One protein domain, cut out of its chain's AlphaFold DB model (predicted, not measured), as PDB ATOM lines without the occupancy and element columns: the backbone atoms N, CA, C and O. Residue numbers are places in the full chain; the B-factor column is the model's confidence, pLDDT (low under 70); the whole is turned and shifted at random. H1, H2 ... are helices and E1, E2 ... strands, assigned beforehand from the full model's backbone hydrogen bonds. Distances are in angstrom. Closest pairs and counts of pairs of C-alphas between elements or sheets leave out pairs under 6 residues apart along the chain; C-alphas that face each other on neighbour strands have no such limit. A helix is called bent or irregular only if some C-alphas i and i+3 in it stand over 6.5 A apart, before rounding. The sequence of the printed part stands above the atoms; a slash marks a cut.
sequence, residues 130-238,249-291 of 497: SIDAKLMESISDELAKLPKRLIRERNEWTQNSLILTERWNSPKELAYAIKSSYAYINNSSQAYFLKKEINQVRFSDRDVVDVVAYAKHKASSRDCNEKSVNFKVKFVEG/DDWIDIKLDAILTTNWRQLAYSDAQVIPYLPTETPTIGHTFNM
ATOM      1  N   SER A 130      -8.213 -21.400 -28.140       72.19
ATOM      2  CA  SER A 130      -9.036 -20.829 -29.209       72.19
ATOM      3  C   SER A 130     -10.448 -21.418 -29.180       72.19
ATOM      4  O   SER A 130     -11.427 -20.678 -29.252       72.19
ATOM      5  N   ILE A 131     -10.560 -22.735 -28.993       74.12
ATOM      6  CA  ILE A 131     -11.840 -23.449 -28.916       74.12
ATOM      7  C   ILE A 131     -12.624 -23.051 -27.653       74.12
ATOM      8  O   ILE A 131     -13.799 -22.697 -27.759       74.12
ATOM      9  N   ASP A 132     -11.970 -22.988 -26.486       79.44
ATOM     10  CA  ASP A 132     -12.586 -22.510 -25.236       79.44
ATOM     11  C   ASP A 132     -13.135 -21.081 -25.381       79.44
ATOM     12  O   ASP A 132     -14.219 -20.761 -24.887       79.44
ATOM     13  N   ALA A 133     -12.396 -20.208 -26.077       82.44
ATOM     14  CA  ALA A 133     -12.814 -18.833 -26.329       82.44
ATOM     15  C   ALA A 133     -14.047 -18.762 -27.247       82.44
ATOM     16  O   ALA A 133     -14.981 -18.019 -26.940       82.44
ATOM     17  N   LYS A 134     -14.089 -19.566 -28.317       85.81
ATOM     18  CA  LYS A 134     -15.246 -19.651 -29.228       85.81
ATOM     19  C   LYS A 134     -16.485 -20.216 -28.535       85.81
ATOM     20  O   LYS A 134     -17.578 -19.680 -28.710       85.81
ATOM     21  N   LEU A 135     -16.324 -21.250 -27.705       87.75
ATOM     22  CA  LEU A 135     -17.415 -21.769 -26.880       87.75
ATOM     23  C   LEU A 135     -17.948 -20.677 -25.942       87.75
ATOM     24  O   LEU A 135     -19.159 -20.490 -25.822       87.75
ATOM     25  N   MET A 136     -17.056 -19.930 -25.290       87.75
ATOM     26  CA  MET A 136     -17.433 -18.839 -24.389       87.75
ATOM     27  C   MET A 136     -18.173 -17.702 -25.096       87.75
ATOM     28  O   MET A 136     -19.136 -17.170 -24.538       87.75
ATOM     29  N   GLU A 137     -17.765 -17.361 -26.317       88.94
ATOM     30  CA  GLU A 137     -18.466 -16.408 -27.180       88.94
ATOM     31  C   GLU A 137     -19.856 -16.932 -27.575       88.94
ATOM     32  O   GLU A 137     -20.850 -16.231 -27.391       88.94
ATOM     33  N   SER A 138     -19.961 -18.204 -27.972       91.75
ATOM     34  CA  SER A 138     -21.246 -18.850 -28.274       91.75
ATOM     35  C   SER A 138     -22.208 -18.830 -27.075       91.75
ATOM     36  O   SER A 138     -23.375 -18.457 -27.213       91.75
ATOM     37  N   ILE A 139     -21.722 -19.149 -25.868       92.62
ATOM     38  CA  ILE A 139     -22.517 -19.065 -24.631       92.62
ATOM     39  C   ILE A 139     -22.943 -17.614 -24.358       92.62
ATOM     40  O   ILE A 139     -24.092 -17.375 -23.979       92.62
ATOM     41  N   SER A 140     -22.042 -16.641 -24.538       91.19
ATOM     42  CA  SER A 140     -22.346 -15.211 -24.381       91.19
ATOM     43  C   SER A 140     -23.490 -14.772 -25.300       91.19
ATOM     44  O   SER A 140     -24.422 -14.098 -24.843       91.19
ATOM     45  N   ASP A 141     -23.445 -15.178 -26.567       92.62
ATOM     46  CA  ASP A 141     -24.448 -14.833 -27.572       92.62
ATOM     47  C   ASP A 141     -25.812 -15.444 -27.247       92.62
ATOM     48  O   ASP A 141     -26.835 -14.752 -27.291       92.62
ATOM     49  N   GLU A 142     -25.848 -16.714 -26.841       95.19
ATOM     50  CA  GLU A 142     -27.086 -17.356 -26.393       95.19
ATOM     51  C   GLU A 142     -27.639 -16.694 -25.119       95.19
ATOM     52  O   GLU A 142     -28.835 -16.401 -25.032       95.19
ATOM     53  N   LEU A 143     -26.783 -16.337 -24.153       93.50
ATOM     54  CA  LEU A 143     -27.194 -15.595 -22.953       93.50
ATOM     55  C   LEU A 143     -27.768 -14.208 -23.273       93.50
ATOM     56  O   LEU A 143     -28.636 -13.729 -22.530       93.50
ATOM     57  N   ALA A 144     -27.288 -13.554 -24.332       91.38
ATOM     58  CA  ALA A 144     -27.762 -12.245 -24.775       91.38
ATOM     59  C   ALA A 144     -29.148 -12.314 -25.439       91.38
ATOM     60  O   ALA A 144     -29.955 -11.403 -25.244       91.38
ATOM     61  N   LYS A 145     -29.452 -13.406 -26.157       93.44
ATOM     62  CA  LYS A 145     -30.767 -13.650 -26.782       93.44
ATOM     63  C   LYS A 145     -31.873 -13.910 -25.750       93.44
ATOM     64  O   LYS A 145     -33.042 -13.624 -26.006       93.44
ATOM     65  N   LEU A 146     -31.520 -14.452 -24.583       93.75
ATOM     66  CA  LEU A 146     -32.485 -14.855 -23.560       93.75
ATOM     67  C   LEU A 146     -33.027 -13.677 -22.730       93.75
ATOM     68  O   LEU A 146     -32.275 -12.784 -22.316       93.75
ATOM     69  N   PRO A 147     -34.325 -13.700 -22.375       90.62
ATOM     70  CA  PRO A 147     -34.938 -12.615 -21.624       90.62
ATOM     71  C   PRO A 147     -34.378 -12.542 -20.199       90.62
ATOM     72  O   PRO A 147     -34.239 -13.551 -19.510       90.62
ATOM     73  N   LYS A 148     -34.121 -11.324 -19.702       86.12
ATOM     74  CA  LYS A 148     -33.626 -11.108 -18.328       86.12
ATOM     75  C   LYS A 148     -34.525 -11.758 -17.266       86.12
ATOM     76  O   LYS A 148     -34.024 -12.365 -16.325       86.12
ATOM     77  N   ARG A 149     -35.847 -11.706 -17.460       86.31
ATOM     78  CA  ARG A 149     -36.844 -12.262 -16.528       86.31
ATOM     79  C   ARG A 149     -36.814 -13.790 -16.381       86.31
ATOM     80  O   ARG A 149     -37.509 -14.284 -15.503       86.31
ATOM     81  N   LEU A 150     -36.046 -14.518 -17.197       90.31
ATOM     82  CA  LEU A 150     -36.064 -15.983 -17.246       90.31
ATOM     83  C   LEU A 150     -35.783 -16.644 -15.887       90.31
ATOM     84  O   LEU A 150     -36.480 -17.577 -15.510       90.31
ATOM     85  N   ILE A 151     -34.847 -16.110 -15.098       90.69
ATOM     86  CA  ILE A 151     -34.571 -16.596 -13.733       90.69
ATOM     87  C   ILE A 151     -35.808 -16.590 -12.818       90.69
ATOM     88  O   ILE A 151     -35.897 -17.388 -11.889       90.69
ATOM     89  N   ARG A 152     -36.788 -15.716 -13.073       87.31
ATOM     90  CA  ARG A 152     -38.026 -15.670 -12.289       87.31
ATOM     91  C   ARG A 152     -39.055 -16.704 -12.718       87.31
ATOM     92  O   ARG A 152     -40.000 -16.959 -11.979       87.31
ATOM     93  N   GLU A 153     -38.921 -17.259 -13.916       85.69
ATOM     94  CA  GLU A 153     -39.883 -18.224 -14.422       85.69
ATOM     95  C   GLU A 153     -39.771 -19.537 -13.652       85.69
ATOM     96  O   GLU A 153     -38.682 -20.001 -13.304       85.69
ATOM     97  N   ARG A 154     -40.917 -20.161 -13.381       82.94
ATOM     98  CA  ARG A 154     -40.936 -21.508 -12.817       82.94
ATOM     99  C   ARG A 154     -40.568 -22.488 -13.927       82.94
ATOM    100  O   ARG A 154     -41.356 -22.703 -14.841       82.94
ATOM    101  N   ASN A 155     -39.364 -23.035 -13.827       88.50
ATOM    102  CA  ASN A 155     -38.797 -24.039 -14.717       88.50
ATOM    103  C   ASN A 155     -37.930 -25.007 -13.893       88.50
ATOM    104  O   ASN A 155     -37.764 -24.830 -12.684       88.50
ATOM    105  N   GLU A 156     -37.413 -26.034 -14.548       88.12
ATOM    106  CA  GLU A 156     -36.610 -27.121 -13.986       88.12
ATOM    107  C   GLU A 156     -35.225 -26.681 -13.482       88.12
ATOM    108  O   GLU A 156     -34.562 -27.397 -12.724       88.12
ATOM    109  N   TRP A 157     -34.790 -25.480 -13.864       91.38
ATOM    110  CA  TRP A 157     -33.464 -24.975 -13.553       91.38
ATOM    111  C   TRP A 157     -33.468 -24.143 -12.275       91.38
ATOM    112  O   TRP A 157     -34.151 -23.127 -12.135       91.38
ATOM    113  N   THR A 158     -32.660 -24.616 -11.339       88.00
ATOM    114  CA  THR A 158     -32.256 -23.987 -10.086       88.00
ATOM    115  C   THR A 158     -30.741 -24.079 -10.003       88.00
ATOM    116  O   THR A 158     -30.114 -24.824 -10.759       88.00
ATOM    117  N   GLN A 159     -30.138 -23.398  -9.030       86.44
ATOM    118  CA  GLN A 159     -28.709 -23.556  -8.773       86.44
ATOM    119  C   GLN A 159     -28.313 -25.034  -8.587       86.44
ATOM    120  O   GLN A 159     -27.316 -25.481  -9.148       86.44
ATOM    121  N   ASN A 160     -29.106 -25.794  -7.828       84.56
ATOM    122  CA  ASN A 160     -28.799 -27.187  -7.516       84.56
ATOM    123  C   ASN A 160     -28.950 -28.096  -8.734       84.56
ATOM    124  O   ASN A 160     -28.062 -28.903  -8.985       84.56
ATOM    125  N   SER A 161     -30.039 -27.960  -9.499       87.19
ATOM    126  CA  SER A 161     -30.220 -28.783 -10.701       87.19
ATOM    127  C   SER A 161     -29.161 -28.472 -11.754       87.19
ATOM    128  O   SER A 161     -28.606 -29.406 -12.313       87.19
ATOM    129  N   LEU A 162     -28.784 -27.199 -11.936       87.94
ATOM    130  CA  LEU A 162     -27.671 -26.827 -12.813       87.94
ATOM    131  C   LEU A 162     -26.350 -27.484 -12.384       87.94
ATOM    132  O   LEU A 162     -25.643 -28.031 -13.217       87.94
ATOM    133  N   ILE A 163     -26.000 -27.412 -11.095       85.44
ATOM    134  CA  ILE A 163     -24.724 -27.938 -10.584       85.44
ATOM    135  C   ILE A 163     -24.648 -29.467 -10.698       85.44
ATOM    136  O   ILE A 163     -23.563 -30.001 -10.903       85.44
ATOM    137  N   LEU A 164     -25.778 -30.164 -10.559       85.62
ATOM    138  CA  LEU A 164     -25.847 -31.622 -10.686       85.62
ATOM    139  C   LEU A 164     -25.807 -32.098 -12.148       85.62
ATOM    140  O   LEU A 164     -25.507 -33.264 -12.398       85.62
ATOM    141  N   THR A 165     -26.098 -31.221 -13.112       86.56
ATOM    142  CA  THR A 165     -26.008 -31.533 -14.540       86.56
ATOM    143  C   THR A 165     -24.572 -31.358 -15.029       86.56
ATOM    144  O   THR A 165     -24.118 -30.259 -15.341       86.56
ATOM    145  N   GLU A 166     -23.845 -32.472 -15.115       85.81
ATOM    146  CA  GLU A 166     -22.439 -32.478 -15.539       85.81
ATOM    147  C   GLU A 166     -22.251 -32.295 -17.054       85.81
ATOM    148  O   GLU A 166     -21.214 -31.787 -17.479       85.81
ATOM    149  N   ARG A 167     -23.230 -32.708 -17.874       90.50
ATOM    150  CA  ARG A 167     -23.138 -32.734 -19.343       90.50
ATOM    151  C   ARG A 167     -24.228 -31.899 -20.009       90.50
ATOM    152  O   ARG A 167     -25.391 -31.995 -19.628       90.50
ATOM    153  N   TRP A 168     -23.842 -31.148 -21.034       92.38
ATOM    154  CA  TRP A 168     -24.704 -30.250 -21.804       92.38
ATOM    155  C   TRP A 168     -24.563 -30.528 -23.297       92.38
ATOM    156  O   TRP A 168     -23.450 -30.499 -23.821       92.38
ATOM    157  N   ASN A 169     -25.679 -30.759 -23.991       89.88
ATOM    158  CA  ASN A 169     -25.651 -31.157 -25.404       89.88
ATOM    159  C   ASN A 169     -25.464 -29.970 -26.354       89.88
ATOM    160  O   ASN A 169     -25.209 -30.160 -27.540       89.88
ATOM    161  N   SER A 170     -25.617 -28.742 -25.855       91.94
ATOM    162  CA  SER A 170     -25.330 -27.531 -26.619       91.94
ATOM    163  C   SER A 170     -25.033 -26.328 -25.712       91.94
ATOM    164  O   SER A 170     -25.522 -26.267 -24.575       91.94
ATOM    165  N   PRO A 171     -24.323 -25.301 -26.226       92.00
ATOM    166  CA  PRO A 171     -24.162 -24.016 -25.539       92.00
ATOM    167  C   PRO A 171     -25.500 -23.343 -25.212       92.00
ATOM    168  O   PRO A 171     -25.635 -22.679 -24.186       92.00
ATOM    169  N   LYS A 172     -26.510 -23.548 -26.067       94.19
ATOM    170  CA  LYS A 172     -27.857 -22.989 -25.920       94.19
ATOM    171  C   LYS A 172     -28.583 -23.531 -24.688       94.19
ATOM    172  O   LYS A 172     -29.164 -22.750 -23.935       94.19
ATOM    173  N   GLU A 173     -28.537 -24.844 -24.462       94.38
ATOM    174  CA  GLU A 173     -29.126 -25.473 -23.270       94.38
ATOM    175  C   GLU A 173     -28.458 -24.967 -21.988       94.38
ATOM    176  O   GLU A 173     -29.141 -24.563 -21.043       94.38
ATOM    177  N   LEU A 174     -27.122 -24.901 -21.987       94.81
ATOM    178  CA  LEU A 174     -26.355 -24.399 -20.851       94.81
ATOM    179  C   LEU A 174     -26.658 -22.921 -20.569       94.81
ATOM    180  O   LEU A 174     -26.902 -22.544 -19.422       94.81
ATOM    181  N   ALA A 175     -26.697 -22.077 -21.604       95.50
ATOM    182  CA  ALA A 175     -27.052 -20.667 -21.473       95.50
ATOM    183  C   ALA A 175     -28.464 -20.493 -20.891       95.50
ATOM    184  O   ALA A 175     -28.656 -19.684 -19.978       95.50
ATOM    185  N   TYR A 176     -29.438 -21.283 -21.358       96.44
ATOM    186  CA  TYR A 176     -30.801 -21.281 -20.823       96.44
ATOM    187  C   TYR A 176     -30.832 -21.631 -19.334       96.44
ATOM    188  O   TYR A 176     -31.452 -20.913 -18.540       96.44
ATOM    189  N   ALA A 177     -30.115 -22.676 -18.929       95.00
ATOM    190  CA  ALA A 177     -30.072 -23.110 -17.541       95.00
ATOM    191  C   ALA A 177     -29.339 -22.113 -16.626       95.00
ATOM    192  O   ALA A 177     -29.817 -21.813 -15.526       95.00
ATOM    193  N   ILE A 178     -28.225 -21.525 -17.084       94.38
ATOM    194  CA  ILE A 178     -27.489 -20.483 -16.347       94.38
ATOM    195  C   ILE A 178     -28.366 -19.245 -16.162       94.38
ATOM    196  O   ILE A 178     -28.526 -18.766 -15.037       94.38
ATOM    197  N   LYS A 179     -28.979 -18.750 -17.244       94.56
ATOM    198  CA  LYS A 179     -29.870 -17.580 -17.215       94.56
ATOM    199  C   LYS A 179     -31.118 -17.825 -16.366       94.56
ATOM    200  O   LYS A 179     -31.661 -16.880 -15.802       94.56
ATOM    201  N   SER A 180     -31.551 -19.080 -16.256       94.56
ATOM    202  CA  SER A 180     -32.644 -19.504 -15.376       94.56
ATOM    203  C   SER A 180     -32.245 -19.610 -13.905       94.56
ATOM    204  O   SER A 180     -33.133 -19.646 -13.060       94.56
ATOM    205  N   SER A 181     -30.949 -19.658 -13.580       92.81
ATOM    206  CA  SER A 181     -30.467 -19.987 -12.229       92.81
ATOM    207  C   SER A 181     -29.721 -18.848 -11.531       92.81
ATOM    208  O   SER A 181     -29.753 -18.775 -10.301       92.81
ATOM    209  N   TYR A 182     -29.071 -17.954 -12.283       91.94
ATOM    210  CA  TYR A 182     -28.206 -16.901 -11.741       91.94
ATOM    211  C   TYR A 182     -28.589 -15.506 -12.224       91.94
ATOM    212  O   TYR A 182     -28.882 -15.277 -13.396       91.94
ATOM    213  N   ALA A 183     -28.507 -14.547 -11.305       91.62
ATOM    214  CA  ALA A 183     -28.531 -13.123 -11.607       91.62
ATOM    215  C   ALA A 183     -27.353 -12.445 -10.909       91.62
ATOM    216  O   ALA A 183     -27.025 -12.766  -9.767       91.62
ATOM    217  N   TYR A 184     -26.714 -11.500 -11.587       90.25
ATOM    218  CA  TYR A 184     -25.607 -10.734 -11.033       90.25
ATOM    219  C   TYR A 184     -26.099  -9.352 -10.617       90.25
ATOM    220  O   TYR A 184     -26.626  -8.604 -11.439       90.25
ATOM    221  N   ILE A 185     -25.937  -9.006  -9.345       87.62
ATOM    222  CA  ILE A 185     -26.299  -7.693  -8.822       87.62
ATOM    223  C   ILE A 185     -25.033  -6.861  -8.695       87.62
ATOM    224  O   ILE A 185     -24.128  -7.206  -7.934       87.62
ATOM    225  N   ASN A 186     -24.995  -5.755  -9.432       82.00
ATOM    226  CA  ASN A 186     -23.919  -4.781  -9.396       82.00
ATOM    227  C   ASN A 186     -24.416  -3.477  -8.772       82.00
ATOM    228  O   ASN A 186     -24.769  -2.539  -9.487       82.00
ATOM    229  N   ASN A 187     -24.462  -3.434  -7.439       70.00
ATOM    230  CA  ASN A 187     -24.757  -2.202  -6.716       70.00
ATOM    231  C   ASN A 187     -23.456  -1.502  -6.280       70.00
ATOM    232  O   ASN A 187     -22.398  -2.122  -6.170       70.00
ATOM    233  N   SER A 188     -23.530  -0.201  -6.001       55.44
ATOM    234  CA  SER A 188     -22.376   0.643  -5.641       55.44
ATOM    235  C   SER A 188     -21.659   0.241  -4.342       55.44
ATOM    236  O   SER A 188     -20.579   0.758  -4.065       55.44
ATOM    237  N   SER A 189     -22.246  -0.653  -3.540       58.66
ATOM    238  CA  SER A 189     -21.716  -1.064  -2.236       58.66
ATOM    239  C   SER A 189     -20.987  -2.411  -2.274       58.66
ATOM    240  O   SER A 189     -19.937  -2.547  -1.647       58.66
ATOM    241  N   GLN A 190     -21.511  -3.402  -3.007       66.12
ATOM    242  CA  GLN A 190     -20.921  -4.730  -3.160       66.12
ATOM    243  C   GLN A 190     -21.623  -5.529  -4.270       66.12
ATOM    244  O   GLN A 190     -22.840  -5.705  -4.241       66.12
ATOM    245  N   ALA A 191     -20.850  -6.120  -5.183       78.25
ATOM    246  CA  ALA A 191     -21.389  -7.039  -6.181       78.25
ATOM    247  C   ALA A 191     -21.600  -8.461  -5.626       78.25
ATOM    248  O   ALA A 191     -20.767  -8.994  -4.878       78.25
ATOM    249  N   TYR A 192     -22.710  -9.094  -6.001       83.50
ATOM    250  CA  TYR A 192     -23.066 -10.444  -5.557       83.50
ATOM    251  C   TYR A 192     -23.944 -11.177  -6.575       83.50
ATOM    252  O   TYR A 192     -24.603 -10.559  -7.408       83.50
ATOM    253  N   PHE A 193     -23.976 -12.506  -6.486       87.00
ATOM    254  CA  PHE A 193     -24.907 -13.328  -7.250       87.00
ATOM    255  C   PHE A 193     -26.166 -13.604  -6.430       87.00
ATOM    256  O   PHE A 193     -26.096 -13.929  -5.242       87.00
ATOM    257  N   LEU A 194     -27.317 -13.487  -7.083       89.50
ATOM    258  CA  LEU A 194     -28.553 -14.116  -6.652       89.50
ATOM    259  C   LEU A 194     -28.650 -15.487  -7.302       89.50
ATOM    260  O   LEU A 194     -28.474 -15.617  -8.516       89.50
ATOM    261  N   LYS A 195     -28.943 -16.487  -6.479       90.12
ATOM    262  CA  LYS A 195     -29.097 -17.872  -6.905       90.12
ATOM    263  C   LYS A 195     -30.538 -18.288  -6.715       90.12
ATOM    264  O   LYS A 195     -31.099 -18.078  -5.640       90.12
ATOM    265  N   LYS A 196     -31.136 -18.829  -7.770       90.62
ATOM    266  CA  LYS A 196     -32.502 -19.330  -7.728       90.62
ATOM    267  C   LYS A 196     -32.556 -20.634  -6.949       90.62
ATOM    268  O   LYS A 196     -31.870 -21.604  -7.284       90.62
ATOM    269  N   GLU A 197     -33.444 -20.653  -5.973       85.88
ATOM    270  CA  GLU A 197     -33.779 -21.815  -5.170       85.88
ATOM    271  C   GLU A 197     -35.277 -22.093  -5.277       85.88
ATOM    272  O   GLU A 197     -36.083 -21.210  -5.583       85.88
ATOM    273  N   ILE A 198     -35.651 -23.339  -5.014       82.62
ATOM    274  CA  ILE A 198     -37.041 -23.732  -4.838       82.62
ATOM    275  C   ILE A 198     -37.205 -24.130  -3.381       82.62
ATOM    276  O   ILE A 198     -36.629 -25.121  -2.935       82.62
ATOM    277  N   ASN A 199     -38.008 -23.366  -2.649       78.44
ATOM    278  CA  ASN A 199     -38.418 -23.764  -1.314       78.44
ATOM    279  C   ASN A 199     -39.764 -24.460  -1.407       78.44
ATOM    280  O   ASN A 199     -40.732 -23.900  -1.923       78.44
ATOM    281  N   GLN A 200     -39.827 -25.657  -0.845       75.81
ATOM    282  CA  GLN A 200     -41.074 -26.379  -0.678       75.81
ATOM    283  C   GLN A 200     -41.783 -25.875   0.566       75.81
ATOM    284  O   GLN A 200     -41.280 -26.025   1.682       75.81
ATOM    285  N   VAL A 201     -42.960 -25.287   0.377       68.94
ATOM    286  CA  VAL A 201     -43.822 -24.925   1.495       68.94
ATOM    287  C   VAL A 201     -44.922 -25.963   1.625       68.94
ATOM    288  O   VAL A 201     -45.624 -26.256   0.659       68.94
ATOM    289  N   ARG A 202     -45.055 -26.533   2.825       66.25
ATOM    290  CA  ARG A 202     -46.137 -27.460   3.166       66.25
ATOM    291  C   ARG A 202     -47.313 -26.683   3.748       66.25
ATOM    292  O   ARG A 202     -47.125 -25.880   4.661       66.25
ATOM    293  N   PHE A 203     -48.505 -26.934   3.221       56.31
ATOM    294  CA  PHE A 203     -49.758 -26.297   3.639       56.31
ATOM    295  C   PHE A 203     -50.579 -27.227   4.535       56.31
ATOM    296  O   PHE A 203     -51.208 -26.779   5.492       56.31
ATOM    297  N   SER A 204     -50.501 -28.525   4.249       58.12
ATOM    298  CA  SER A 204     -51.109 -29.632   4.980       58.12
ATOM    299  C   SER A 204     -50.174 -30.849   4.904       58.12
ATOM    300  O   SER A 204     -49.104 -30.780   4.294       58.12
ATOM    301  N   ASP A 205     -50.580 -31.989   5.464       56.09
ATOM    302  CA  ASP A 205     -49.841 -33.250   5.301       56.09
ATOM    303  C   ASP A 205     -49.754 -33.720   3.835       56.09
ATOM    304  O   ASP A 205     -48.986 -34.632   3.530       56.09
ATOM    305  N   ARG A 206     -50.532 -33.118   2.921       53.22
ATOM    306  CA  ARG A 206     -50.643 -33.551   1.519       53.22
ATOM    307  C   ARG A 206     -50.250 -32.484   0.501       53.22
ATOM    308  O   ARG A 206     -49.740 -32.837  -0.557       53.22
ATOM    309  N   ASP A 207     -50.431 -31.206   0.821       63.25
ATOM    310  CA  ASP A 207     -50.234 -30.123  -0.142       63.25
ATOM    311  C   ASP A 207     -48.856 -29.479   0.037       63.25
ATOM    312  O   ASP A 207     -48.574 -28.828   1.049       63.25
ATOM    313  N   VAL A 208     -47.993 -29.659  -0.964       70.56
ATOM    314  CA  VAL A 208     -46.677 -29.019  -1.058       70.56
ATOM    315  C   VAL A 208     -46.670 -28.131  -2.288       70.56
ATOM    316  O   VAL A 208     -46.972 -28.596  -3.386       70.56
ATOM    317  N   VAL A 209     -46.305 -26.860  -2.122       71.69
ATOM    318  CA  VAL A 209     -46.099 -25.961  -3.261       71.69
ATOM    319  C   VAL A 209     -44.672 -25.458  -3.278       71.69
ATOM    320  O   VAL A 209     -44.148 -24.953  -2.283       71.69
ATOM    321  N   ASP A 210     -44.053 -25.619  -4.440       76.44
ATOM    322  CA  ASP A 210     -42.746 -25.069  -4.740       76.44
ATOM    323  C   ASP A 210     -42.861 -23.571  -4.970       76.44
ATOM    324  O   ASP A 210     -43.625 -23.106  -5.822       76.44
ATOM    325  N   VAL A 211     -42.033 -22.826  -4.253       76.44
ATOM    326  CA  VAL A 211     -41.940 -21.387  -4.404       76.44
ATOM    327  C   VAL A 211     -40.522 -21.003  -4.791       76.44
ATOM    328  O   VAL A 211     -39.558 -21.372  -4.116       76.44
ATOM    329  N   VAL A 212     -40.412 -20.201  -5.852       81.75
ATOM    330  CA  VAL A 212     -39.144 -19.629  -6.304       81.75
ATOM    331  C   VAL A 212     -38.638 -18.617  -5.275       81.75
ATOM    332  O   VAL A 212     -39.323 -17.648  -4.954       81.75
ATOM    333  N   ALA A 213     -37.425 -18.840  -4.786       82.25
ATOM    334  CA  ALA A 213     -36.704 -17.961  -3.876       82.25
ATOM    335  C   ALA A 213     -35.331 -17.591  -4.442       82.25
ATOM    336  O   ALA A 213     -34.852 -18.194  -5.405       82.25
ATOM    337  N   TYR A 214     -34.690 -16.600  -3.820       86.69
ATOM    338  CA  TYR A 214     -33.371 -16.129  -4.226       86.69
ATOM    339  C   TYR A 214     -32.440 -16.004  -3.024       86.69
ATOM    340  O   TYR A 214     -32.691 -15.209  -2.115       86.69
ATOM    341  N   ALA A 215     -31.335 -16.744  -3.052       83.00
ATOM    342  CA  ALA A 215     -30.281 -16.650  -2.054       83.00
ATOM    343  C   ALA A 215     -29.189 -15.669  -2.503       83.00
ATOM    344  O   ALA A 215     -28.734 -15.693  -3.650       83.00
ATOM    345  N   LYS A 216     -28.750 -14.796  -1.587       80.94
ATOM    346  CA  LYS A 216     -27.641 -13.860  -1.820       80.94
ATOM    347  C   LYS A 216     -26.309 -14.543  -1.529       80.94
ATOM    348  O   LYS A 216     -26.059 -14.960  -0.402       80.94
ATOM    349  N   HIS A 217     -25.409 -14.555  -2.507       73.19
ATOM    350  CA  HIS A 217     -24.045 -15.048  -2.336       73.19
ATOM    351  C   HIS A 217     -23.030 -14.030  -2.834       73.19
ATOM    352  O   HIS A 217     -23.067 -13.608  -3.990       73.19
ATOM    353  N   LYS A 218     -22.075 -13.662  -1.972       65.12
ATOM    354  CA  LYS A 218     -20.972 -12.770  -2.357       65.12
ATOM    355  C   LYS A 218     -20.230 -13.354  -3.558       65.12
ATOM    356  O   LYS A 218     -19.769 -14.491  -3.485       65.12
ATOM    357  N   ALA A 219     -20.043 -12.545  -4.600       56.66
ATOM    358  CA  ALA A 219     -19.305 -12.949  -5.796       56.66
ATOM    359  C   ALA A 219     -17.849 -13.342  -5.478       56.66
ATOM    360  O   ALA A 219     -17.272 -14.193  -6.140       56.66
ATOM    361  N   SER A 220     -17.267 -12.776  -4.414       49.94
ATOM    362  CA  SER A 220     -15.892 -13.053  -3.983       49.94
ATOM    363  C   SER A 220     -15.748 -14.150  -2.917       49.94
ATOM    364  O   SER A 220     -14.633 -14.387  -2.446       49.94
ATOM    365  N   SER A 221     -16.837 -14.813  -2.499       47.06
ATOM    366  CA  SER A 221     -16.778 -15.824  -1.431       47.06
ATOM    367  C   SER A 221     -15.831 -16.982  -1.790       47.06
ATOM    368  O   SER A 221     -15.694 -17.355  -2.955       47.06
ATOM    369  N   ARG A 222     -15.146 -17.559  -0.794       42.62
ATOM    370  CA  ARG A 222     -14.427 -18.839  -0.953       42.62
ATOM    371  C   ARG A 222     -15.364 -20.048  -0.839       42.62
ATOM    372  O   ARG A 222     -15.002 -21.107  -1.326       42.62
ATOM    373  N   ASP A 223     -16.561 -19.848  -0.290       41.53
ATOM    374  CA  ASP A 223     -17.549 -20.897   0.010       41.53
ATOM    375  C   ASP A 223     -18.590 -21.084  -1.110       41.53
ATOM    376  O   ASP A 223     -19.696 -21.571  -0.888       41.53
ATOM    377  N   CYS A 224     -18.287 -20.620  -2.323       52.12
ATOM    378  CA  CYS A 224     -19.140 -20.803  -3.489       52.12
ATOM    379  C   CYS A 224     -18.753 -22.122  -4.186       52.12
ATOM    380  O   CYS A 224     -17.695 -22.201  -4.818       52.12
ATOM    381  N   ASN A 225     -19.593 -23.159  -4.047       58.19
ATOM    382  CA  ASN A 225     -19.413 -24.482  -4.675       58.19
ATOM    383  C   ASN A 225     -19.145 -24.395  -6.190       58.19
ATOM    384  O   ASN A 225     -18.549 -25.301  -6.760       58.19
ATOM    385  N   GLU A 226     -19.519 -23.289  -6.837       63.22
ATOM    386  CA  GLU A 226     -19.303 -23.010  -8.260       63.22
ATOM    387  C   GLU A 226     -17.836 -23.134  -8.705       63.22
ATOM    388  O   GLU A 226     -17.574 -23.530  -9.838       63.22
ATOM    389  N   LYS A 227     -16.864 -22.852  -7.823       62.06
ATOM    390  CA  LYS A 227     -15.424 -22.936  -8.151       62.06
ATOM    391  C   LYS A 227     -14.919 -24.364  -8.364       62.06
ATOM    392  O   LYS A 227     -13.866 -24.551  -8.973       62.06
ATOM    393  N   SER A 228     -15.645 -25.351  -7.842       67.62
ATOM    394  CA  SER A 228     -15.355 -26.779  -8.009       67.62
ATOM    395  C   SER A 228     -16.184 -27.448  -9.106       67.62
ATOM    396  O   SER A 228     -15.958 -28.621  -9.380       67.62
ATOM    397  N   VAL A 229     -17.125 -26.730  -9.726       80.50
ATOM    398  CA  VAL A 229     -18.032 -27.295 -10.732       80.50
ATOM    399  C   VAL A 229     -17.427 -27.136 -12.122       80.50
ATOM    400  O   VAL A 229     -17.183 -26.016 -12.584       80.50
ATOM    401  N   ASN A 230     -17.218 -28.273 -12.780       85.94
ATOM    402  CA  ASN A 230     -16.849 -28.365 -14.186       85.94
ATOM    403  C   ASN A 230     -18.027 -28.963 -14.955       85.94
ATOM    404  O   ASN A 230     -18.650 -29.915 -14.487       85.94
ATOM    405  N   PHE A 231     -18.296 -28.419 -16.131       89.19
ATOM    406  CA  PHE A 231     -19.274 -28.935 -17.073       89.19
ATOM    407  C   PHE A 231     -18.573 -29.458 -18.313       89.19
ATOM    408  O   PHE A 231     -17.599 -28.859 -18.760       89.19
ATOM    409  N   LYS A 232     -19.123 -30.519 -18.895       89.94
ATOM    410  CA  LYS A 232     -18.796 -30.986 -20.240       89.94
ATOM    411  C   LYS A 232     -19.848 -30.471 -21.207       89.94
ATOM    412  O   LYS A 232     -21.031 -30.762 -21.025       89.94
ATOM    413  N   VAL A 233     -19.440 -29.720 -22.219       90.56
ATOM    414  CA  VAL A 233     -20.353 -29.119 -23.202       90.56
ATOM    415  C   VAL A 233     -20.006 -29.628 -24.588       90.56
ATOM    416  O   VAL A 233     -18.858 -29.501 -25.008       90.56
ATOM    417  N   LYS A 234     -20.992 -30.186 -25.294       89.25
ATOM    418  CA  LYS A 234     -20.844 -30.582 -26.696       89.25
ATOM    419  C   LYS A 234     -20.806 -29.325 -27.571       89.25
ATOM    420  O   LYS A 234     -21.729 -28.505 -27.519       89.25
ATOM    421  N   PHE A 235     -19.740 -29.158 -28.345       85.12
ATOM    422  CA  PHE A 235     -19.541 -28.011 -29.230       85.12
ATOM    423  C   PHE A 235     -18.762 -28.440 -30.471       85.12
ATOM    424  O   PHE A 235     -17.592 -28.799 -30.385       85.12
ATOM    425  N   VAL A 236     -19.419 -28.377 -31.627       74.69
ATOM    426  CA  VAL A 236     -18.823 -28.707 -32.924       74.69
ATOM    427  C   VAL A 236     -18.729 -27.425 -33.743       74.69
ATOM    428  O   VAL A 236     -19.690 -26.660 -33.827       74.69
ATOM    429  N   GLU A 237     -17.559 -27.164 -34.320       62.66
ATOM    430  CA  GLU A 237     -17.314 -25.965 -35.116       62.66
ATOM    431  C   GLU A 237     -17.752 -26.191 -36.581       62.66
ATOM    432  O   GLU A 237     -17.070 -26.894 -37.323       62.66
ATOM    433  N   GLY A 238     -18.879 -25.600 -37.008       56.69
ATOM    434  CA  GLY A 238     -19.363 -25.635 -38.403       56.69
ATOM    435  C   GLY A 238     -20.774 -26.215 -38.594       56.69
ATOM    436  O   GLY A 238     -21.300 -26.878 -37.704       56.69
ATOM    437  N   ASP A 249     -14.244 -36.233 -28.454       69.88
ATOM    438  CA  ASP A 249     -13.529 -35.019 -28.879       69.88
ATOM    439  C   ASP A 249     -14.443 -33.790 -29.066       69.88
ATOM    440  O   ASP A 249     -13.960 -32.659 -29.047       69.88
ATOM    441  N   ASP A 250     -15.762 -33.986 -29.186       78.88
ATOM    442  CA  ASP A 250     -16.740 -32.892 -29.307       78.88
ATOM    443  C   ASP A 250     -17.058 -32.236 -27.948       78.88
ATOM    444  O   ASP A 250     -17.806 -31.255 -27.881       78.88
ATOM    445  N   TRP A 251     -16.544 -32.792 -26.844       85.81
ATOM    446  CA  TRP A 251     -16.853 -32.359 -25.483       85.81
ATOM    447  C   TRP A 251     -15.747 -31.491 -24.896       85.81
ATOM    448  O   TRP A 251     -14.620 -31.933 -24.685       85.81
ATOM    449  N   ILE A 252     -16.112 -30.271 -24.511       88.19
ATOM    450  CA  ILE A 252     -15.202 -29.309 -23.888       88.19
ATOM    451  C   ILE A 252     -15.503 -29.208 -22.393       88.19
ATOM    452  O   ILE A 252     -16.655 -29.013 -21.991       88.19
ATOM    453  N   ASP A 253     -14.461 -29.310 -21.567       87.94
ATOM    454  CA  ASP A 253     -14.538 -29.096 -20.122       87.94
ATOM    455  C   ASP A 253     -14.449 -27.600 -19.787       87.94
ATOM    456  O   ASP A 253     -13.428 -26.954 -20.016       87.94
ATOM    457  N   ILE A 254     -15.481 -27.051 -19.149       87.06
ATOM    458  CA  ILE A 254     -15.529 -25.640 -18.771       87.06
ATOM    459  C   ILE A 254     -15.995 -25.430 -17.332       87.06
ATOM    460  O   ILE A 254     -16.911 -26.080 -16.829       87.06
ATOM    461  N   LYS A 255     -15.359 -24.487 -16.634       87.44
ATOM    462  CA  LYS A 255     -15.712 -24.139 -15.251       87.44
ATOM    463  C   LYS A 255     -16.923 -23.222 -15.201       87.44
ATOM    464  O   LYS A 255     -16.914 -22.167 -15.835       87.44
ATOM    465  N   LEU A 256     -17.886 -23.530 -14.330       86.44
ATOM    466  CA  LEU A 256     -19.029 -22.645 -14.078       86.44
ATOM    467  C   LEU A 256     -18.573 -21.247 -13.624       86.44
ATOM    468  O   LEU A 256     -19.076 -20.243 -14.120       86.44
ATOM    469  N   ASP A 257     -17.576 -21.171 -12.736       83.31
ATOM    470  CA  ASP A 257     -16.983 -19.898 -12.292       83.31
ATOM    471  C   ASP A 257     -16.427 -19.071 -13.466       83.31
ATOM    472  O   ASP A 257     -16.646 -17.862 -13.521       83.31
ATOM    473  N   ALA A 258     -15.790 -19.710 -14.456       83.88
ATOM    474  CA  ALA A 258     -15.281 -19.025 -15.647       83.88
ATOM    475  C   ALA A 258     -16.421 -18.465 -16.516       83.88
ATOM    476  O   ALA A 258     -16.345 -17.323 -16.976       83.88
ATOM    477  N   ILE A 259     -17.513 -19.223 -16.676       87.38
ATOM    478  CA  ILE A 259     -18.702 -18.765 -17.407       87.38
ATOM    479  C   ILE A 259     -19.334 -17.564 -16.704       87.38
ATOM    480  O   ILE A 259     -19.576 -16.536 -17.338       87.38
ATOM    481  N   LEU A 260     -19.574 -17.667 -15.393       86.50
ATOM    482  CA  LEU A 260     -20.224 -16.614 -14.609       86.50
ATOM    483  C   LEU A 260     -19.383 -15.334 -14.536       86.50
ATOM    484  O   LEU A 260     -19.942 -14.240 -14.586       86.50
ATOM    485  N   THR A 261     -18.058 -15.454 -14.416       82.12
ATOM    486  CA  THR A 261     -17.145 -14.302 -14.330       82.12
ATOM    487  C   THR A 261     -16.909 -13.621 -15.671       82.12
ATOM    488  O   THR A 261     -16.731 -12.408 -15.685       82.12
ATOM    489  N   THR A 262     -16.958 -14.343 -16.790       83.31
ATOM    490  CA  THR A 262     -16.811 -13.740 -18.126       83.31
ATOM    491  C   THR A 262     -18.131 -13.139 -18.612       83.31
ATOM    492  O   THR A 262     -18.155 -12.024 -19.128       83.31
ATOM    493  N   ASN A 263     -19.250 -13.831 -18.364       86.31
ATOM    494  CA  ASN A 263     -20.578 -13.472 -18.873       86.31
ATOM    495  C   ASN A 263     -21.469 -12.755 -17.844       86.31
ATOM    496  O   ASN A 263     -22.701 -12.753 -17.935       86.31
ATOM    497  N   TRP A 264     -20.871 -12.130 -16.827       85.62
ATOM    498  CA  TRP A 264     -21.627 -11.464 -15.763       85.62
ATOM    499  C   TRP A 264     -22.515 -10.331 -16.293       85.62
ATOM    500  O   TRP A 264     -23.594 -10.092 -15.750       85.62
ATOM    501  N   ARG A 265     -22.098  -9.642 -17.368       87.62
ATOM    502  CA  ARG A 265     -22.832  -8.511 -17.968       87.62
ATOM    503  C   ARG A 265     -24.190  -8.946 -18.512       87.62
ATOM    504  O   ARG A 265     -25.182  -8.238 -18.342       87.62
ATOM    505  N   GLN A 266     -24.251 -10.134 -19.102       88.56
ATOM    506  CA  GLN A 266     -25.461 -10.747 -19.640       88.56
ATOM    507  C   GLN A 266     -26.427 -11.145 -18.512       88.56
ATOM    508  O   GLN A 266     -27.637 -11.229 -18.735       88.56
ATOM    509  N   LEU A 267     -25.916 -11.340 -17.293       89.38
ATOM    510  CA  LEU A 267     -26.680 -11.665 -16.084       89.38
ATOM    511  C   LEU A 267     -26.965 -10.434 -15.202       89.38
ATOM    512  O   LEU A 267     -27.607 -10.568 -14.160       89.38
ATOM    513  N   ALA A 268     -26.483  -9.248 -15.590       88.75
ATOM    514  CA  ALA A 268     -26.394  -8.097 -14.704       88.75
ATOM    515  C   ALA A 268     -27.706  -7.313 -14.522       88.75
ATOM    516  O   ALA A 268     -28.428  -6.979 -15.478       88.75
ATOM    517  N   TYR A 269     -27.906  -6.920 -13.267       88.25
ATOM    518  CA  TYR A 269     -28.878  -5.958 -12.763       88.25
ATOM    519  C   TYR A 269     -28.154  -4.910 -11.910       88.25
ATOM    520  O   TYR A 269     -27.147  -5.201 -11.264       88.25
ATOM    521  N   SER A 270     -28.671  -3.686 -11.896       85.94
ATOM    522  CA  SER A 270     -28.127  -2.564 -11.123       85.94
ATOM    523  C   SER A 270     -28.416  -2.674  -9.627       85.94
ATOM    524  O   SER A 270     -27.648  -2.176  -8.814       85.94
ATOM    525  N   ASP A 271     -29.526  -3.307  -9.251       83.25
ATOM    526  CA  ASP A 271     -29.895  -3.537  -7.853       83.25
ATOM    527  C   ASP A 271     -30.910  -4.686  -7.750       83.25
ATOM    528  O   ASP A 271     -31.440  -5.127  -8.771       83.25
ATOM    529  N   ALA A 272     -31.204  -5.157  -6.536       85.69
ATOM    530  CA  ALA A 272     -32.266  -6.116  -6.262       85.69
ATOM    531  C   ALA A 272     -33.199  -5.626  -5.150       85.69
ATOM    532  O   ALA A 272     -32.772  -5.404  -4.016       85.69
ATOM    533  N   GLN A 273     -34.493  -5.524  -5.449       84.44
ATOM    534  CA  GLN A 273     -35.506  -5.017  -4.520       84.44
ATOM    535  C   GLN A 273     -36.754  -5.888  -4.553       84.44
ATOM    536  O   GLN A 273     -37.081  -6.477  -5.577       84.44
ATOM    537  N   VAL A 274     -37.490  -5.959  -3.446       86.06
ATOM    538  CA  VAL A 274     -38.829  -6.558  -3.472       86.06
ATOM    539  C   VAL A 274     -39.795  -5.495  -3.966       86.06
ATOM    540  O   VAL A 274     -39.981  -4.485  -3.298       86.06
ATOM    541  N   ILE A 275     -40.383  -5.706  -5.142       88.88
ATOM    542  CA  ILE A 275     -41.332  -4.774  -5.753       88.88
ATOM    543  C   ILE A 275     -42.609  -5.560  -6.044       88.88
ATOM    544  O   ILE A 275     -42.671  -6.281  -7.043       88.88
ATOM    545  N   PRO A 276     -43.627  -5.482  -5.178       90.75
ATOM    546  CA  PRO A 276     -44.853  -6.213  -5.416       90.75
ATOM    547  C   PRO A 276     -45.641  -5.563  -6.563       90.75
ATOM    548  O   PRO A 276     -45.518  -4.366  -6.832       90.75
ATOM    549  N   TYR A 277     -46.437  -6.355  -7.266       90.25
ATOM    550  CA  TYR A 277     -47.214  -5.948  -8.441       90.25
ATOM    551  C   TYR A 277     -48.563  -6.663  -8.421       90.25
ATOM    552  O   TYR A 277     -48.738  -7.589  -7.637       90.25
ATOM    553  N   LEU A 278     -49.533  -6.213  -9.218       90.88
ATOM    554  CA  LEU A 278     -50.867  -6.819  -9.197       90.88
ATOM    555  C   LEU A 278     -50.838  -8.242  -9.781       90.88
ATOM    556  O   LEU A 278     -50.079  -8.489 -10.713       90.88
ATOM    557  N   PRO A 279     -51.723  -9.162  -9.355       87.62
ATOM    558  CA  PRO A 279     -51.816 -10.500  -9.955       87.62
ATOM    559  C   PRO A 279     -52.052 -10.506 -11.475       87.62
ATOM    560  O   PRO A 279     -51.741 -11.484 -12.147       87.62
ATOM    561  N   THR A 280     -52.615  -9.421 -12.011       86.75
ATOM    562  CA  THR A 280     -52.906  -9.216 -13.437       86.75
ATOM    563  C   THR A 280     -51.785  -8.495 -14.193       86.75
ATOM    564  O   THR A 280     -51.857  -8.368 -15.412       86.75
ATOM    565  N   GLU A 281     -50.787  -7.955 -13.490       84.44
ATOM    566  CA  GLU A 281     -49.697  -7.165 -14.065       84.44
ATOM    567  C   GLU A 281     -48.521  -8.076 -14.424       84.44
ATOM    568  O   GLU A 281     -48.103  -8.930 -13.642       84.44
ATOM    569  N   THR A 282     -47.937  -7.865 -15.603       76.31
ATOM    570  CA  THR A 282     -46.621  -8.409 -15.925       76.31
ATOM    571  C   THR A 282     -45.560  -7.423 -15.429       76.31
ATOM    572  O   THR A 282     -45.519  -6.284 -15.897       76.31
ATOM    573  N   PRO A 283     -44.701  -7.801 -14.465       73.69
ATOM    574  CA  PRO A 283     -43.738  -6.866 -13.899       73.69
ATOM    575  C   PRO A 283     -42.773  -6.374 -14.984       73.69
ATOM    576  O   PRO A 283     -42.176  -7.170 -15.714       73.69
ATOM    577  N   THR A 284     -42.606  -5.053 -15.088       62.44
ATOM    578  CA  THR A 284     -41.712  -4.426 -16.070       62.44
ATOM    579  C   THR A 284     -40.265  -4.879 -15.888       62.44
ATOM    580  O   THR A 284     -39.728  -4.863 -14.777       62.44
ATOM    581  N   ILE A 285     -39.619  -5.238 -17.000       61.75
ATOM    582  CA  ILE A 285     -38.206  -5.623 -17.053       61.75
ATOM    583  C   ILE A 285     -37.368  -4.345 -16.971       61.75
ATOM    584  O   ILE A 285     -37.244  -3.611 -17.947       61.75
ATOM    585  N   GLY A 286     -36.831  -4.055 -15.789       67.44
ATOM    586  CA  GLY A 286     -35.952  -2.912 -15.560       67.44
ATOM    587  C   GLY A 286     -34.498  -3.316 -15.333       67.44
ATOM    588  O   GLY A 286     -34.108  -4.478 -15.447       67.44
ATOM    589  N   HIS A 287     -33.692  -2.332 -14.943       83.00
ATOM    590  CA  HIS A 287     -32.343  -2.571 -14.435       83.00
ATOM    591  C   HIS A 287     -32.341  -3.169 -13.021       83.00
ATOM    592  O   HIS A 287     -31.328  -3.715 -12.599       83.00
ATOM    593  N   THR A 288     -33.461  -3.105 -12.300       86.56
ATOM    594  CA  THR A 288     -33.611  -3.665 -10.954       86.56
ATOM    595  C   THR A 288     -34.179  -5.077 -11.020       86.56
ATOM    596  O   THR A 288     -35.234  -5.311 -11.612       86.56
ATOM    597  N   PHE A 289     -33.501  -6.017 -10.371       88.19
ATOM    598  CA  PHE A 289     -34.011  -7.354 -10.143       88.19
ATOM    599  C   PHE A 289     -35.138  -7.306  -9.114       88.19
ATOM    600  O   PHE A 289     -34.930  -6.927  -7.961       88.19
ATOM    601  N   ASN A 290     -36.341  -7.705  -9.511       88.75
ATOM    602  CA  ASN A 290     -37.444  -7.791  -8.571       88.75
ATOM    603  C   ASN A 290     -37.378  -9.141  -7.820       88.75
ATOM    604  O   ASN A 290     -37.414 -10.199  -8.441       88.75
ATOM    605  N   MET A 291     -37.286  -9.102  -6.490       86.62
ATOM    606  CA  MET A 291     -37.212 -10.271  -5.597       86.62
ATOM    607  C   MET A 291     -38.588 -10.757  -5.107       86.62
ATOM    608  O   MET A 291     -38.661 -11.684  -4.308       86.62
TER     609      MET A 291
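AT A GLANCE: This is residues 130 to 238 and 249 to 291 of the 497 residues of an uncharacterized protein of Phytophthora fragariae (UniProt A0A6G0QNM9). H4 runs through the core between two sheets: H1, H2 and H3 pack round it, a long twisted sheet of E1, E2 and E3 lies toward its last residues, and the small pair E4 and E5 toward its first. E2 and E3 make a long hairpin that reaches away from the core to its turn at residues 203 to 207, and a long loop, residues 274 to 287, joins the short pair E6 and E7. The 152 printed residues hold seven named helices and seven named strands, in the order H1 H2 H3 H4 E1 E2 E3 H5 E4 E5 H6 H7 E6 E7. The class is mixed; E1, E2, E3 and E4, E5 are antiparallel, E6 and E7 parallel. The whole is compact, with a radius of gyration of the C-alphas of 16.3 A and spans of 50 by 41 by 34 A.

IN THESE COORDINATES: H1, residues 130 to 145, is 23.0 A long and begins at C-alpha 130 (-9.036, -20.829, -29.209). H2 is residues 148 to 152, irregular, with C-alphas 148 and 151 7.2 A apart; H3 is 159 to 164, and H4, 171 to 181, is 15.3 A long. E1 is 182 to 186, E2, 191 to 202, is 33.4 A long, and E3, 208 to 218, is 30.4 A long. H5 is 225 to 228, E4 230 to 234, E5 251 to 255, H6 256 to 262, H7 264 to 267 and E6 271 to 273. E7, 288 to 290, ends at C-alpha 290 (-37.444, -7.791, -8.571).

HOW THE PARTS SIT: H4 is the hub. H1 touches it at a steep tilt of 54 degrees, the same way, with C-alphas Leu 143 and Ala 175 closest at 5.3 A. H2 touches it at Ile 151 and Ser 180, C-alphas 3.9 A apart. H3 and H4 form a helical hairpin, C-alphas Gln 159 and Ser 181 closest at 5.3 A. E1, E2 and E3 form a meander, each strand the antiparallel neighbour of the one before: N 183 and O 194 are 3.0 A apart, N 197 and O 213 2.9 A. H2 and H3 are on opposite faces of this sheet; H7 is at the sheet's level. H5 touches H6, C-alphas Lys 227 and Asp 257 being closest at 5.4 A. Between E4 and E5, N 231 and O 254 are 2.8 A apart; between E6 and E7, N 289 and O 271 are 2.8 A apart. Every O i to N i+4 pair is within hydrogen-bond range in H1, H3, H4 and H6; H2 has 0 of 1, and 1 of 2 O i to N i+3 pairs, while H5 and H7 are too short for an O i to N i+4 pair.

THE WHOLE: The C-alphas farthest apart, Ser 130 and Ser 204, are 54.9 A apart. Residues 239 to 248 are not printed; C-alphas 238 and 249 are 14.6 A apart across the cut. The link from E6 to E7 is long. Of the printed part, 27 residues have pLDDT under 70, among them 201 to 207 and 218 to 228.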